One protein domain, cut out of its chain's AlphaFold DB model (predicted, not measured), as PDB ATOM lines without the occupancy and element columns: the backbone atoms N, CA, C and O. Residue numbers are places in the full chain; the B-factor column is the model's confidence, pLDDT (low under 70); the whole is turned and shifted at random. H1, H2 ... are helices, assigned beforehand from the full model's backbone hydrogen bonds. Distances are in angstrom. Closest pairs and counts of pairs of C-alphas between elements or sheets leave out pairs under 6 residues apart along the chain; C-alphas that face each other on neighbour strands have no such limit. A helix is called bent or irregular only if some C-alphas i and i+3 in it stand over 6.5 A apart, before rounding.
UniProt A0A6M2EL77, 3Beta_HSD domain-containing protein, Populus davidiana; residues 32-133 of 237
ATOM      1  N   PHE A  32     170.086 268.536 150.957       90.38
ATOM      2  CA  PHE A  32     171.056 269.626 150.808       90.38
ATOM      3  C   PHE A  32     172.463 269.214 151.248       90.38
ATOM      4  O   PHE A  32     173.440 269.619 150.619       90.38
ATOM      5  N   GLU A  33     172.582 268.379 152.284       92.88
ATOM      6  CA  GLU A  33     173.870 267.794 152.681       92.88
ATOM      7  C   GLU A  33     174.377 266.796 151.635       92.88
ATOM      8  O   GLU A  33     175.561 266.804 151.307       92.88
ATOM      9  N   PHE A  34     173.480 266.008 151.034       93.56
ATOM     10  CA  PHE A  34     173.809 265.114 149.925       93.56
ATOM     11  C   PHE A  34     174.343 265.878 148.702       93.56
ATOM     12  O   PHE A  34     175.342 265.476 148.112       93.56
ATOM     13  N   LEU A  35     173.726 267.007 148.336       94.69
ATOM     14  CA  LEU A  35     174.139 267.815 147.177       94.69
ATOM     15  C   LEU A  35     175.373 268.691 147.433       94.69
ATOM     16  O   LEU A  35     176.060 269.078 146.486       94.69
ATOM     17  N   ARG A  36     175.676 269.016 148.693       95.50
ATOM     18  CA  ARG A  36     176.802 269.878 149.083       95.50
ATOM     19  C   ARG A  36     178.148 269.501 148.446       95.50
ATOM     20  O   ARG A  36     178.771 270.411 147.893       95.50
ATOM     21  N   PRO A  37     178.638 268.245 148.510       95.88
ATOM     22  CA  PRO A  37     179.913 267.884 147.890       95.88
ATOM     23  C   PRO A  37     179.904 268.111 146.374       95.88
ATOM     24  O   PRO A  37     180.874 268.649 145.845       95.88
ATOM     25  N   LEU A  38     178.796 267.795 145.692       96.44
ATOM     26  CA  LEU A  38     178.652 268.018 144.254       96.44
ATOM     27  C   LEU A  38     178.744 269.504 143.901       96.44
ATOM     28  O   LEU A  38     179.569 269.888 143.077       96.44
ATOM     29  N   LEU A  39     177.944 270.349 144.553       95.50
ATOM     30  CA  LEU A  39     177.912 271.783 144.258       95.50
ATOM     31  C   LEU A  39     179.266 272.449 144.521       95.50
ATOM     32  O   LEU A  39     179.778 273.152 143.652       95.50
ATOM     33  N   ARG A  40     179.898 272.151 145.664       94.69
ATOM     34  CA  ARG A  40     181.224 272.689 145.998       94.69
ATOM     35  C   ARG A  40     182.303 272.241 145.013       94.69
ATOM     36  O   ARG A  40     183.129 273.056 144.628       94.69
ATOM     37  N   SER A  41     182.275 270.980 144.571       94.38
ATOM     38  CA  SER A  41     183.237 270.456 143.585       94.38
ATOM     39  C   SER A  41     183.140 271.116 142.204       94.38
ATOM     40  O   SER A  41     184.052 270.980 141.387       94.38
ATOM     41  N   LEU A  42     182.025 271.802 141.944       92.12
ATOM     42  CA  LEU A  42     181.734 272.538 140.722       92.12
ATOM     43  C   LEU A  42     181.757 274.059 140.949       92.12
ATOM     44  O   LEU A  42     181.266 274.797 140.097       92.12
ATOM     45  N   ASP A  43     182.328 274.535 142.058       90.19
ATOM     46  CA  ASP A  43     182.426 275.958 142.425       90.19
ATOM     47  C   ASP A  43     181.069 276.679 142.531       90.19
ATOM     48  O   ASP A  43     180.975 277.883 142.279       90.19
ATOM     49  N   TYR A  44     180.003 275.949 142.871       91.50
ATOM     50  CA  TYR A  44     178.681 276.520 143.115       91.50
ATOM     51  C   TYR A  44     178.434 276.740 144.609       91.50
ATOM     52  O   TYR A  44     178.748 275.895 145.453       91.50
ATOM     53  N   ASP A  45     177.799 277.870 144.920       90.00
ATOM     54  CA  ASP A  45     177.291 278.171 146.254       90.00
ATOM     55  C   ASP A  45     176.069 277.300 146.588       90.00
ATOM     56  O   ASP A  45     175.262 276.946 145.726       90.00
ATOM     57  N   LEU A  46     175.895 277.007 147.877       90.88
ATOM     58  CA  LEU A  46     174.640 276.452 148.380       90.88
ATOM     59  C   LEU A  46     173.551 277.534 148.443       90.88
ATOM     60  O   LEU A  46     173.870 278.709 148.661       90.88
ATOM     61  N   PRO A  47     172.264 277.154 148.326       87.75
ATOM     62  CA  PRO A  47     171.157 278.067 148.575       87.75
ATOM     63  C   PRO A  47     171.291 278.718 149.959       87.75
ATOM     64  O   PRO A  47     171.419 278.028 150.968       87.75
ATOM     65  N   LYS A  48     171.278 280.055 149.995       89.19
ATOM     66  CA  LYS A  48     171.410 280.850 151.234       89.19
ATOM     67  C   LYS A  48     170.058 281.199 151.858       89.19
ATOM     68  O   LYS A  48     169.997 281.570 153.023       89.19
ATOM     69  N   ALA A  49     168.989 281.097 151.074       89.62
ATOM     70  CA  ALA A  49     167.628 281.372 151.499       89.62
ATOM     71  C   ALA A  49     166.861 280.062 151.684       89.62
ATOM     72  O   ALA A  49     166.962 279.152 150.860       89.62
ATOM     73  N   ALA A  50     166.064 280.002 152.746       87.00
ATOM     74  CA  ALA A  50     165.136 278.918 153.010       87.00
ATOM     75  C   ALA A  50     163.738 279.502 153.220       87.00
ATOM     76  O   ALA A  50     163.575 280.535 153.871       87.00
ATOM     77  N   LEU A  51     162.732 278.831 152.670       89.56
ATOM     78  CA  LEU A  51     161.324 279.132 152.907       89.56
ATOM     79  C   LEU A  51     160.722 277.982 153.702       89.56
ATOM     80  O   LEU A  51     161.022 276.816 153.439       89.56
ATOM     81  N   SER A  52     159.864 278.292 154.675       93.00
ATOM     82  CA  SER A  52     159.168 277.229 155.395       93.00
ATOM     83  C   SER A  52     158.152 276.536 154.484       93.00
ATOM     84  O   SER A  52     157.604 277.131 153.545       93.00
ATOM     85  N   VAL A  53     157.874 275.266 154.783       93.56
ATOM     86  CA  VAL A  53     156.929 274.442 154.015       93.56
ATOM     87  C   VAL A  53     155.556 275.112 153.943       93.56
ATOM     88  O   VAL A  53     154.977 275.185 152.865       93.56
ATOM     89  N   SER A  54     155.069 275.692 155.043       94.25
ATOM     90  CA  SER A  54     153.762 276.359 155.092       94.25
ATOM     91  C   SER A  54     153.646 277.522 154.101       94.25
ATOM     92  O   SER A  54     152.678 277.580 153.346       94.25
ATOM     93  N   HIS A  55     154.643 278.414 154.045       94.75
ATOM     94  CA  HIS A  55     154.638 279.532 153.093       94.75
ATOM     95  C   HIS A  55     154.747 279.036 151.648       94.75
ATOM     96  O   HIS A  55     154.038 279.511 150.762       94.75
ATOM     97  N   THR A  56     155.590 278.028 151.419       94.38
ATOM     98  CA  THR A  56     155.791 277.455 150.084       94.38
ATOM     99  C   THR A  56     154.541 276.718 149.590       94.38
ATOM    100  O   THR A  56     154.228 276.768 148.406       94.38
ATOM    101  N   LEU A  57     153.760 276.097 150.481       96.19
ATOM    102  CA  LEU A  57     152.478 275.472 150.139       96.19
ATOM    103  C   LEU A  57     151.421 276.493 149.714       96.19
ATOM    104  O   LEU A  57     150.647 276.206 148.802       96.19
ATOM    105  N   ILE A  58     151.381 277.677 150.338       96.00
ATOM    106  CA  ILE A  58     150.490 278.765 149.903       96.00
ATOM    107  C   ILE A  58     150.845 279.164 148.468       96.00
ATOM    108  O   ILE A  58     149.967 279.200 147.606       96.00
ATOM    109  N   LEU A  59     152.137 279.366 148.188       94.44
ATOM    110  CA  LEU A  59     152.624 279.658 146.840       94.44
ATOM    111  C   LEU A  59     152.294 278.528 145.850       94.44
ATOM    112  O   LEU A  59     151.812 278.789 144.750       94.44
ATOM    113  N   GLY A  60     152.474 277.271 146.258       95.19
ATOM    114  CA  GLY A  60     152.148 276.113 145.430       95.19
ATOM    115  C   GLY A  60     150.661 276.019 145.088       95.19
ATOM    116  O   GLY A  60     150.296 275.702 143.958       95.19
ATOM    117  N   ARG A  61     149.772 276.346 146.034       96.06
ATOM    118  CA  ARG A  61     148.320 276.405 145.795       96.06
ATOM    119  C   ARG A  61     147.941 277.545 144.851       96.06
ATOM    120  O   ARG A  61     147.098 277.335 143.985       96.06
ATOM    121  N   MET A  62     148.587 278.706 144.978       94.94
ATOM    122  CA  MET A  62     148.411 279.835 144.055       94.94
ATOM    123  C   MET A  62     148.785 279.435 142.623       94.94
ATOM    124  O   MET A  62     147.981 279.612 141.710       94.94
ATOM    125  N   PHE A  63     149.960 278.827 142.424       94.31
ATOM    126  CA  PHE A  63     150.356 278.326 141.108       94.31
ATOM    127  C   PHE A  63     149.412 277.239 140.602       94.31
ATOM    128  O   PHE A  63     148.995 277.303 139.452       94.31
ATOM    129  N   SER A  64     149.007 276.292 141.449       94.56
ATOM    130  CA  SER A  64     148.026 275.264 141.076       94.56
ATOM    131  C   SER A  64     146.724 275.876 140.542       94.56
ATOM    132  O   SER A  64     146.225 275.452 139.501       94.56
ATOM    133  N   ALA A  65     146.204 276.924 141.191       94.94
ATOM    134  CA  ALA A  65     145.019 277.639 140.720       94.94
ATOM    135  C   ALA A  65     145.260 278.324 139.363       94.94
ATOM    136  O   ALA A  65     144.452 278.163 138.449       94.94
ATOM    137  N   ILE A  66     146.395 279.016 139.200       93.25
ATOM    138  CA  ILE A  66     146.783 279.649 137.929       93.25
ATOM    139  C   ILE A  66     146.845 278.606 136.807       93.25
ATOM    140  O   ILE A  66     146.210 278.781 135.771       93.25
ATOM    141  N   TYR A  67     147.551 277.491 137.010       92.25
ATOM    142  CA  TYR A  67     147.688 276.442 135.997       92.25
ATOM    143  C   TYR A  67     146.386 275.684 135.728       92.25
ATOM    144  O   TYR A  67     146.194 275.200 134.617       92.25
ATOM    145  N   THR A  68     145.472 275.628 136.697       93.31
ATOM    146  CA  THR A  68     144.122 275.084 136.487       93.31
ATOM    147  C   THR A  68     143.306 275.990 135.567       93.31
ATOM    148  O   THR A  68     142.678 275.506 134.630       93.31
ATOM    149  N   VAL A  69     143.357 277.312 135.771       94.44
ATOM    150  CA  VAL A  69     142.720 278.278 134.856       94.44
ATOM    151  C   VAL A  69     143.361 278.210 133.470       94.44
ATOM    152  O   VAL A  69     142.668 278.257 132.457       94.44
ATOM    153  N   LEU A  70     144.685 278.054 133.419       92.56
ATOM    154  CA  LEU A  70     145.441 277.974 132.173       92.56
ATOM    155  C   LEU A  70     145.453 276.574 131.538       92.56
ATOM    156  O   LEU A  70     146.131 276.382 130.527       92.56
ATOM    157  N   TYR A  71     144.694 275.615 132.078       90.62
ATOM    158  CA  TYR A  71     144.676 274.223 131.623       90.62
ATOM    159  C   TYR A  71     144.526 274.063 130.093       90.62
ATOM    160  O   TYR A  71     145.314 273.317 129.505       90.62
ATOM    161  N   PRO A  72     143.636 274.810 129.399       92.81
ATOM    162  CA  PRO A  72     143.490 274.713 127.940       92.81
ATOM    163  C   PRO A  72     144.748 275.088 127.136       92.81
ATOM    164  O   PRO A  72     144.854 274.752 125.955       92.81
ATOM    165  N   TRP A  73     145.701 275.796 127.749       92.19
ATOM    166  CA  TRP A  73     146.909 276.308 127.103       92.19
ATOM    167  C   TRP A  73     148.205 275.671 127.618       92.19
ATOM    168  O   TRP A  73     149.273 276.091 127.181       92.19
ATOM    169  N   LEU A  74     148.148 274.635 128.467       86.12
ATOM    170  CA  LEU A  74     149.345 273.969 129.020       86.12
ATOM    171  C   LEU A  74     150.327 273.450 127.961       86.12
ATOM    172  O   LEU A  74     151.525 273.412 128.209       86.12
ATOM    173  N   ASN A  75     149.841 273.115 126.764       85.38
ATOM    174  CA  ASN A  75     150.679 272.642 125.657       85.38
ATOM    175  C   ASN A  75     151.201 273.774 124.749       85.38
ATOM    176  O   ASN A  75     151.717 273.508 123.662       85.38
ATOM    177  N   ARG A  76     151.021 275.048 125.117       91.62
ATOM    178  CA  ARG A  76     151.484 276.181 124.305       91.62
ATOM    179  C   ARG A  76     152.936 276.512 124.621       91.62
ATOM    180  O   ARG A  76     153.320 276.624 125.774       91.62
ATOM    181  N   TRP A  77     153.713 276.762 123.568       89.62
ATOM    182  CA  TRP A  77     155.150 277.054 123.645       89.62
ATOM    183  C   TRP A  77     155.512 278.253 124.542       89.62
ATOM    184  O   TRP A  77     156.636 278.328 125.027       89.62
ATOM    185  N   TRP A  78     154.581 279.191 124.749       88.75
ATOM    186  CA  TRP A  78     154.788 280.389 125.564       88.75
ATOM    187  C   TRP A  78     154.463 280.186 127.051       88.75
ATOM    188  O   TRP A  78     154.815 281.042 127.861       88.75
ATOM    189  N   LEU A  79     153.788 279.091 127.424       87.19
ATOM    190  CA  LEU A  79     153.414 278.818 128.808       87.19
ATOM    191  C   LEU A  79     154.428 277.836 129.421       87.19
ATOM    192  O   LEU A  79     154.495 276.687 128.984       87.19
ATOM    193  N   PRO A  80     155.239 278.252 130.414       83.94
ATOM    194  CA  PRO A  80     156.193 277.347 131.041       83.94
ATOM    195  C   PRO A  80     155.471 276.247 131.823       83.94
ATOM    196  O   PRO A  80     154.363 276.450 132.329       83.94
ATOM    197  N   GLN A  81     156.139 275.099 131.976       81.81
ATOM    198  CA  GLN A  81     155.671 274.039 132.866       81.81
ATOM    199  C   GLN A  81     155.437 274.574 134.290       81.81
ATOM    200  O   GLN A  81     156.084 275.553 134.682       81.81
ATOM    201  N   PRO A  82     154.520 273.950 135.055       78.81
ATOM    202  CA  PRO A  82     154.228 274.356 136.419       78.81
ATOM    203  C   PRO A  82     155.482 274.555 137.261       78.81
ATOM    204  O   PRO A  82     156.314 273.661 137.336       78.81
ATOM    205  N   LEU A  83     155.618 275.749 137.849       83.38
ATOM    206  CA  LEU A  83     156.811 276.122 138.609       83.38
ATOM    207  C   LEU A  83     156.917 275.366 139.936       83.38
ATOM    208  O   LEU A  83     157.811 274.552 140.104       83.38
ATOM    209  N   ILE A  84     156.053 275.707 140.896       90.19
ATOM    210  CA  ILE A  84     156.018 275.093 142.226       90.19
ATOM    211  C   ILE A  84     154.592 274.610 142.452       90.19
ATOM    212  O   ILE A  84     153.678 275.423 142.569       90.19
ATOM    213  N   LEU A  85     154.396 273.300 142.533       94.19
ATOM    214  CA  LEU A  85     153.121 272.673 142.887       94.19
ATOM    215  C   LEU A  85     153.156 272.117 144.316       94.19
ATOM    216  O   LEU A  85     154.226 271.758 144.811       94.19
ATOM    217  N   PRO A  86     152.000 271.946 144.994       94.88
ATOM    218  CA  PRO A  86     151.971 271.384 146.345       94.88
ATOM    219  C   PRO A  86     152.666 270.018 146.448       94.88
ATOM    220  O   PRO A  86     153.333 269.741 147.440       94.88
ATOM    221  N   ALA A  87     152.569 269.188 145.402       93.25
ATOM    222  CA  ALA A  87     153.242 267.892 145.335       93.25
ATOM    223  C   ALA A  87     154.776 268.016 145.374       93.25
ATOM    224  O   ALA A  87     155.440 267.242 146.061       93.25
ATOM    225  N   GLU A  88     155.343 269.006 144.685       92.88
ATOM    226  CA  GLU A  88     156.786 269.262 144.685       92.88
ATOM    227  C   GLU A  88     157.245 269.792 146.039       92.88
ATOM    228  O   GLU A  88     158.272 269.348 146.550       92.88
ATOM    229  N   VAL A  89     156.444 270.670 146.656       94.12
ATOM    230  CA  VAL A  89     156.710 271.188 148.003       94.12
ATOM    231  C   VAL A  89     156.749 270.060 149.020       94.12
ATOM    232  O   VAL A  89     157.687 270.002 149.809       94.12
ATOM    233  N   TYR A  90     155.781 269.140 148.998       94.44
ATOM    234  CA  TYR A  90     155.827 267.984 149.886       94.44
ATOM    235  C   TYR A  90     157.048 267.122 149.586       94.44
ATOM    236  O   TYR A  90     157.813 266.859 150.506       94.44
ATOM    237  N   LYS A  91     157.300 266.783 148.316       92.12
ATOM    238  CA  LYS A  91     158.430 265.938 147.896       92.12
ATOM    239  C   LYS A  91     159.777 266.390 148.470       92.12
ATOM    240  O   LYS A  91     160.567 265.539 148.866       92.12
ATOM    241  N   VAL A  92     160.044 267.696 148.513       90.38
ATOM    242  CA  VAL A  92     161.324 268.237 149.017       90.38
ATOM    243  C   VAL A  92     161.260 268.739 150.461       90.38
ATOM    244  O   VAL A  92     162.291 268.839 151.118       90.38
ATOM    245  N   GLY A  93     160.070 269.096 150.944       91.06
ATOM    246  CA  GLY A  93     159.864 269.782 152.219       91.06
ATOM    247  C   GLY A  93     159.603 268.861 153.405       91.06
ATOM    248  O   GLY A  93     159.692 269.321 154.542       91.06
ATOM    249  N   VAL A  94     159.289 267.583 153.174       90.00
ATOM    250  CA  VAL A  94     159.137 266.591 154.249       90.00
ATOM    251  C   VAL A  94     160.142 265.454 154.113       90.00
ATOM    252  O   VAL A  94     160.612 265.127 153.022       90.00
ATOM    253  N   THR A  95     160.482 264.846 155.246       91.25
ATOM    254  CA  THR A  95     161.405 263.714 155.291       91.25
ATOM    255  C   THR A  95     160.742 262.476 154.698       91.25
ATOM    256  O   THR A  95     159.769 261.965 155.249       91.25
ATOM    257  N   HIS A  96     161.309 261.967 153.607       90.31
ATOM    258  CA  HIS A  96     160.927 260.690 153.015       90.31
ATOM    259  C   HIS A  96     162.019 259.667 153.306       90.31
ATOM    260  O   HIS A  96     163.101 259.718 152.725       90.31
ATOM    261  N   TYR A  97     161.734 258.740 154.213       90.94
ATOM    262  CA  TYR A  97     162.603 257.609 154.504       90.94
ATOM    263  C   TYR A  97     161.761 256.351 154.653       90.94
ATOM    264  O   TYR A  97     160.749 256.352 155.355       90.94
ATOM    265  N   PHE A  98     162.202 255.278 154.005       92.62
ATOM    266  CA  PHE A  98     161.533 253.988 154.038       92.62
ATOM    267  C   PHE A  98     162.553 252.876 154.267       92.62
ATOM    268  O   PHE A  98     163.669 252.916 153.745       92.62
ATOM    269  N   SER A  99     162.155 251.878 155.053       92.94
ATOM    270  CA  SER A  99     163.003 250.735 155.385       92.94
ATOM    271  C   SER A  99     163.171 249.806 154.183       92.94
ATOM    272  O   SER A  99     162.187 249.291 153.653       92.94
ATOM    273  N   PHE A 100     164.422 249.541 153.799       95.00
ATOM    274  CA  PHE A 100     164.764 248.569 152.753       95.00
ATOM    275  C   PHE A 100     164.965 247.140 153.290       95.00
ATOM    276  O   PHE A 100     165.283 246.234 152.522       95.00
ATOM    277  N   LEU A 101     164.778 246.917 154.601       95.75
ATOM    278  CA  LEU A 101     165.072 245.636 155.263       95.75
ATOM    279  C   LEU A 101     164.321 244.465 154.619       95.75
ATOM    280  O   LEU A 101     164.927 243.433 154.357       95.75
ATOM    281  N   LYS A 102     163.051 244.674 154.250       95.56
ATOM    282  CA  LYS A 102     162.236 243.674 153.547       95.56
ATOM    283  C   LYS A 102     162.870 243.245 152.217       95.56
ATOM    284  O   LYS A 102     162.924 242.064 151.906       95.56
ATOM    285  N   ALA A 103     163.387 244.202 151.440       95.81
ATOM    286  CA  ALA A 103     164.064 243.907 150.177       95.81
ATOM    287  C   ALA A 103     165.382 243.163 150.416       95.81
ATOM    288  O   ALA A 103     165.706 242.216 149.706       95.81
ATOM    289  N   ARG A 104     166.138 243.564 151.440       94.94
ATOM    290  CA  ARG A 104     167.385 242.894 151.819       94.94
ATOM    291  C   ARG A 104     167.148 241.441 152.240       94.94
ATOM    292  O   ARG A 104     167.895 240.567 151.825       94.94
ATOM    293  N   GLU A 105     166.131 241.189 153.057       94.56
ATOM    294  CA  GLU A 105     165.859 239.875 153.654       94.56
ATOM    295  C   GLU A 105     165.179 238.908 152.682       94.56
ATOM    296  O   GLU A 105     165.584 237.754 152.590       94.56
ATOM    297  N   GLU A 106     164.183 239.372 151.925       94.88
ATOM    298  CA  GLU A 106     163.403 238.502 151.035       94.88
ATOM    299  C   GLU A 106     163.982 238.421 149.616       94.88
ATOM    300  O   GLU A 106     163.807 237.405 148.944       94.88
ATOM    301  N   LEU A 107     164.673 239.470 149.149       93.62
ATOM    302  CA  LEU A 107     165.241 239.531 147.793       93.62
ATOM    303  C   LEU A 107     166.771 239.421 147.772       93.62
ATOM    304  O   LEU A 107     167.358 239.413 146.694       93.62
ATOM    305  N   GLY A 108     167.435 239.399 148.933       93.62
ATOM    306  CA  GLY A 108     168.897 239.490 148.999       93.62
ATOM    307  C   GLY A 108     169.437 240.818 148.456       93.62
ATOM    308  O   GLY A 108     170.585 240.881 148.019       93.62
ATOM    309  N   TYR A 109     168.609 241.871 148.421       94.94
ATOM    310  CA  TYR A 109     168.983 243.146 147.817       94.94
ATOM    311  C   TYR A 109     170.141 243.811 148.573       94.94
ATOM    312  O   TYR A 109     170.077 244.031 149.786       94.94
ATOM    313  N   VAL A 110     171.166 244.199 147.814       94.06
ATOM    314  CA  VAL A 110     172.310 244.985 148.277       94.06
ATOM    315  C   VAL A 110     172.605 246.066 147.230       94.06
ATOM    316  O   VAL A 110     172.674 245.744 146.040       94.06
ATOM    317  N   PRO A 111     172.782 247.343 147.623       93.06
ATOM    318  CA  PRO A 111     173.206 248.388 146.698       93.06
ATOM    319  C   PRO A 111     174.555 248.038 146.060       93.06
ATOM    320  O   PRO A 111     175.530 247.779 146.762       93.06
ATOM    321  N   MET A 112     174.620 248.058 144.728       94.12
ATOM    322  CA  MET A 112     175.843 247.710 143.986       94.12
ATOM    323  C   MET A 112     176.949 248.764 144.109       94.12
ATOM    324  O   MET A 112     178.120 248.446 143.940       94.12
ATOM    325  N   VAL A 113     176.569 250.017 144.362       94.62
ATOM    326  CA  VAL A 113     177.462 251.176 144.431       94.62
ATOM    327  C   VAL A 113     177.169 251.909 145.728       94.62
ATOM    328  O   VAL A 113     176.010 252.175 146.052       94.62
ATOM    329  N   SER A 114     178.217 252.252 146.475       94.06
ATOM    330  CA  SER A 114     178.049 253.029 147.706       94.06
ATOM    331  C   SER A 114     177.679 254.490 147.397       94.06
ATOM    332  O   SER A 114     178.131 255.031 146.384       94.06
ATOM    333  N   PRO A 115     176.949 255.203 148.278       93.25
ATOM    334  CA  PRO A 115     176.633 256.620 148.064       93.25
ATOM    335  C   PRO A 115     177.873 257.497 147.834       93.25
ATOM    336  O   PRO A 115     177.851 258.424 147.026       93.25
ATOM    337  N   ARG A 116     178.988 257.176 148.505       94.12
ATOM    338  CA  ARG A 116     180.268 257.880 148.349       94.12
ATOM    339  C   ARG A 116     180.876 257.669 146.963       94.12
ATOM    340  O   ARG A 116     181.336 258.629 146.353       94.12
ATOM    341  N   GLU A 117     180.881 256.431 146.480       96.38
ATOM    342  CA  GLU A 117     181.375 256.081 145.147       96.38
ATOM    343  C   GLU A 117     180.500 256.703 144.051       96.38
ATOM    344  O   GLU A 117     181.019 257.360 143.150       96.38
ATOM    345  N   GLY A 118     179.173 256.601 144.183       96.12
ATOM    346  CA  GLY A 118     178.225 257.215 143.253       96.12
ATOM    347  C   GLY A 118     178.366 258.738 143.192       96.12
ATOM    348  O   GLY A 118     178.366 259.321 142.104       96.12
ATOM    349  N   MET A 119     178.567 259.392 144.341       97.12
ATOM    350  CA  MET A 119     178.852 260.828 144.401       97.12
ATOM    351  C   MET A 119     180.177 261.173 143.711       97.12
ATOM    352  O   MET A 119     180.216 262.107 142.915       97.12
ATOM    353  N   ALA A 120     181.249 260.416 143.964       97.56
ATOM    354  CA  ALA A 120     182.547 260.648 143.331       97.56
ATOM    355  C   ALA A 120     182.468 260.526 141.800       97.56
ATOM    356  O   ALA A 120     182.912 261.428 141.092       97.56
ATOM    357  N   ALA A 121     181.820 259.474 141.290       97.75
ATOM    358  CA  ALA A 121     181.598 259.289 139.858       97.75
ATOM    359  C   ALA A 121     180.758 260.428 139.250       97.75
ATOM    360  O   ALA A 121     181.087 260.950 138.181       97.75
ATOM    361  N   THR A 122     179.713 260.867 139.959       97.56
ATOM    362  CA  THR A 122     178.864 261.998 139.552       97.56
ATOM    363  C   THR A 122     179.667 263.297 139.467       97.56
ATOM    364  O   THR A 122     179.571 264.016 138.474       97.56
ATOM    365  N   ILE A 123     180.505 263.581 140.469       97.94
ATOM    366  CA  ILE A 123     181.400 264.743 140.483       97.94
ATOM    367  C   ILE A 123     182.356 264.699 139.291       97.94
ATOM    368  O   ILE A 123     182.434 265.673 138.543       97.94
ATOM    369  N   SER A 124     183.037 263.571 139.064       97.19
ATOM    370  CA  SER A 124     183.967 263.425 137.940       97.19
ATOM    371  C   SER A 124     183.278 263.649 136.592       97.19
ATOM    372  O   SER A 124     183.808 264.372 135.747       97.19
ATOM    373  N   TYR A 125     182.075 263.095 136.407       97.00
ATOM    374  CA  TYR A 125     181.276 263.303 135.200       97.00
ATOM    375  C   TYR A 125     180.937 264.784 134.978       97.00
ATOM    376  O   TYR A 125     181.147 265.317 133.884       97.00
ATOM    377  N   TRP A 126     180.445 265.477 136.007       96.00
ATOM    378  CA  TRP A 126     180.056 266.882 135.880       96.00
ATOM    379  C   TRP A 126     181.246 267.829 135.754       96.00
ATOM    380  O   TRP A 126     181.148 268.807 135.016       96.00
ATOM    381  N   GLN A 127     182.378 267.539 136.395       93.50
ATOM    382  CA  GLN A 127     183.613 268.304 136.213       93.50
ATOM    383  C   GLN A 127     184.130 268.184 134.780       93.50
ATOM    384  O   GLN A 127     184.467 269.190 134.161       93.50
ATOM    385  N   GLU A 128     184.131 266.976 134.217       91.94
ATOM    386  CA  GLU A 128     184.506 266.763 132.821       91.94
ATOM    387  C   GLU A 128     183.556 267.486 131.860       91.94
ATOM    388  O   GLU A 128     183.994 268.145 130.914       91.94
ATOM    389  N   ARG A 129     182.247 267.437 132.132       92.00
ATOM    390  CA  ARG A 129     181.260 268.184 131.352       92.00
ATOM    391  C   ARG A 129     181.482 269.697 131.454       92.00
ATOM    392  O   ARG A 129     181.462 270.359 130.421       92.00
ATOM    393  N   LYS A 130     181.747 270.228 132.655       88.44
ATOM    394  CA  LYS A 130     182.040 271.651 132.904       88.44
ATOM    395  C   LYS A 130     183.312 272.109 132.178       88.44
ATOM    396  O   LYS A 130     183.325 273.191 131.599       88.44
ATOM    397  N   ARG A 131     184.360 271.275 132.143       85.06
ATOM    398  CA  ARG A 131     185.584 271.548 131.364       85.06
ATOM    399  C   ARG A 131     185.295 271.677 129.869       85.06
ATOM    400  O   ARG A 131     185.821 272.575 129.221       85.06
ATOM    401  N   LYS A 132     184.442 270.802 129.333       87.44
ATOM    402  CA  LYS A 132     184.064 270.801 127.912       87.44
ATOM    403  C   LYS A 132     183.124 271.937 127.526       87.44
ATOM    404  O   LYS A 132     183.121 272.333 126.366       87.44
ATOM    405  N   THR A 133     182.323 272.453 128.453       90.88
ATOM    406  CA  THR A 133     181.433 273.582 128.173       90.88
ATOM    407  C   THR A 133     182.204 274.891 128.034       90.88
ATOM    408  O   THR A 133     183.143 275.168 128.787       90.88
TER     409      THR A 133
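Overview. This is residues 32 to 133 of the 237 residues of the protein "3Beta_HSD domain-containing protein" of Populus davidiana (UniProt A0A6M2EL77). Two separate helix pairs and one lone helix mark the three corners of an open, triangular frame: H1 beside H5, the helical hairpin of H2 and H3, and H4. The contacts are few, and residues 102 to 108, of which 102 to 107 belong to H4, stick out free. The printed part has 102 residues with five named helices, H1 to H5 in chain order, and no named strand; the class is all helix. It is only just loose, close to extended, with a radius of gyration of the C-alphas of 19.2 A and spans of 47 by 44 by 29 A.

Arrangement. H1, residues 32 to 41, touches residues 119 to 127 alone of H5, residues 115 to 132. Their closest C-alphas, of Leu 38 and Ile 123, are 5.7 A apart, and they run the same way at a steep tilt of 39 degrees. H2, residues 53 to 69, and H3, residues 86 to 93, touch as a hairpin, opposite ways at a shallow tilt of 27 degrees; the closest C-alphas, of Gly 60 and Pro 86, are 4.8 A apart. H4, residues 101 to 107, touches no helix. H1 and H3 are apart, as are H3 and H5. Every O i to N i+4 pair is within hydrogen-bond range in H2, H3, H4 and H5; in H1, 4 of 6 are.

Along the chain. H1 begins at C-alpha 32 (171.056, 269.626, 150.808) and spans 14.2 A; it is irregular, with C-alphas 34 and 37 7.0 A apart. H2 spans 24.2 A, H3 10.0 A and H4 9.6 A. H5 spans 25.7 A to C-alpha 132 (184.064, 270.801, 127.912).

Size, cuts and confidence. The C-alphas farthest apart, of Trp 78 and Glu 105, are 50.5 A apart. The links H1 to H2 and H2 to H3 are long. The printed part has no cut, and no printed residue is under 70 in pLDDT.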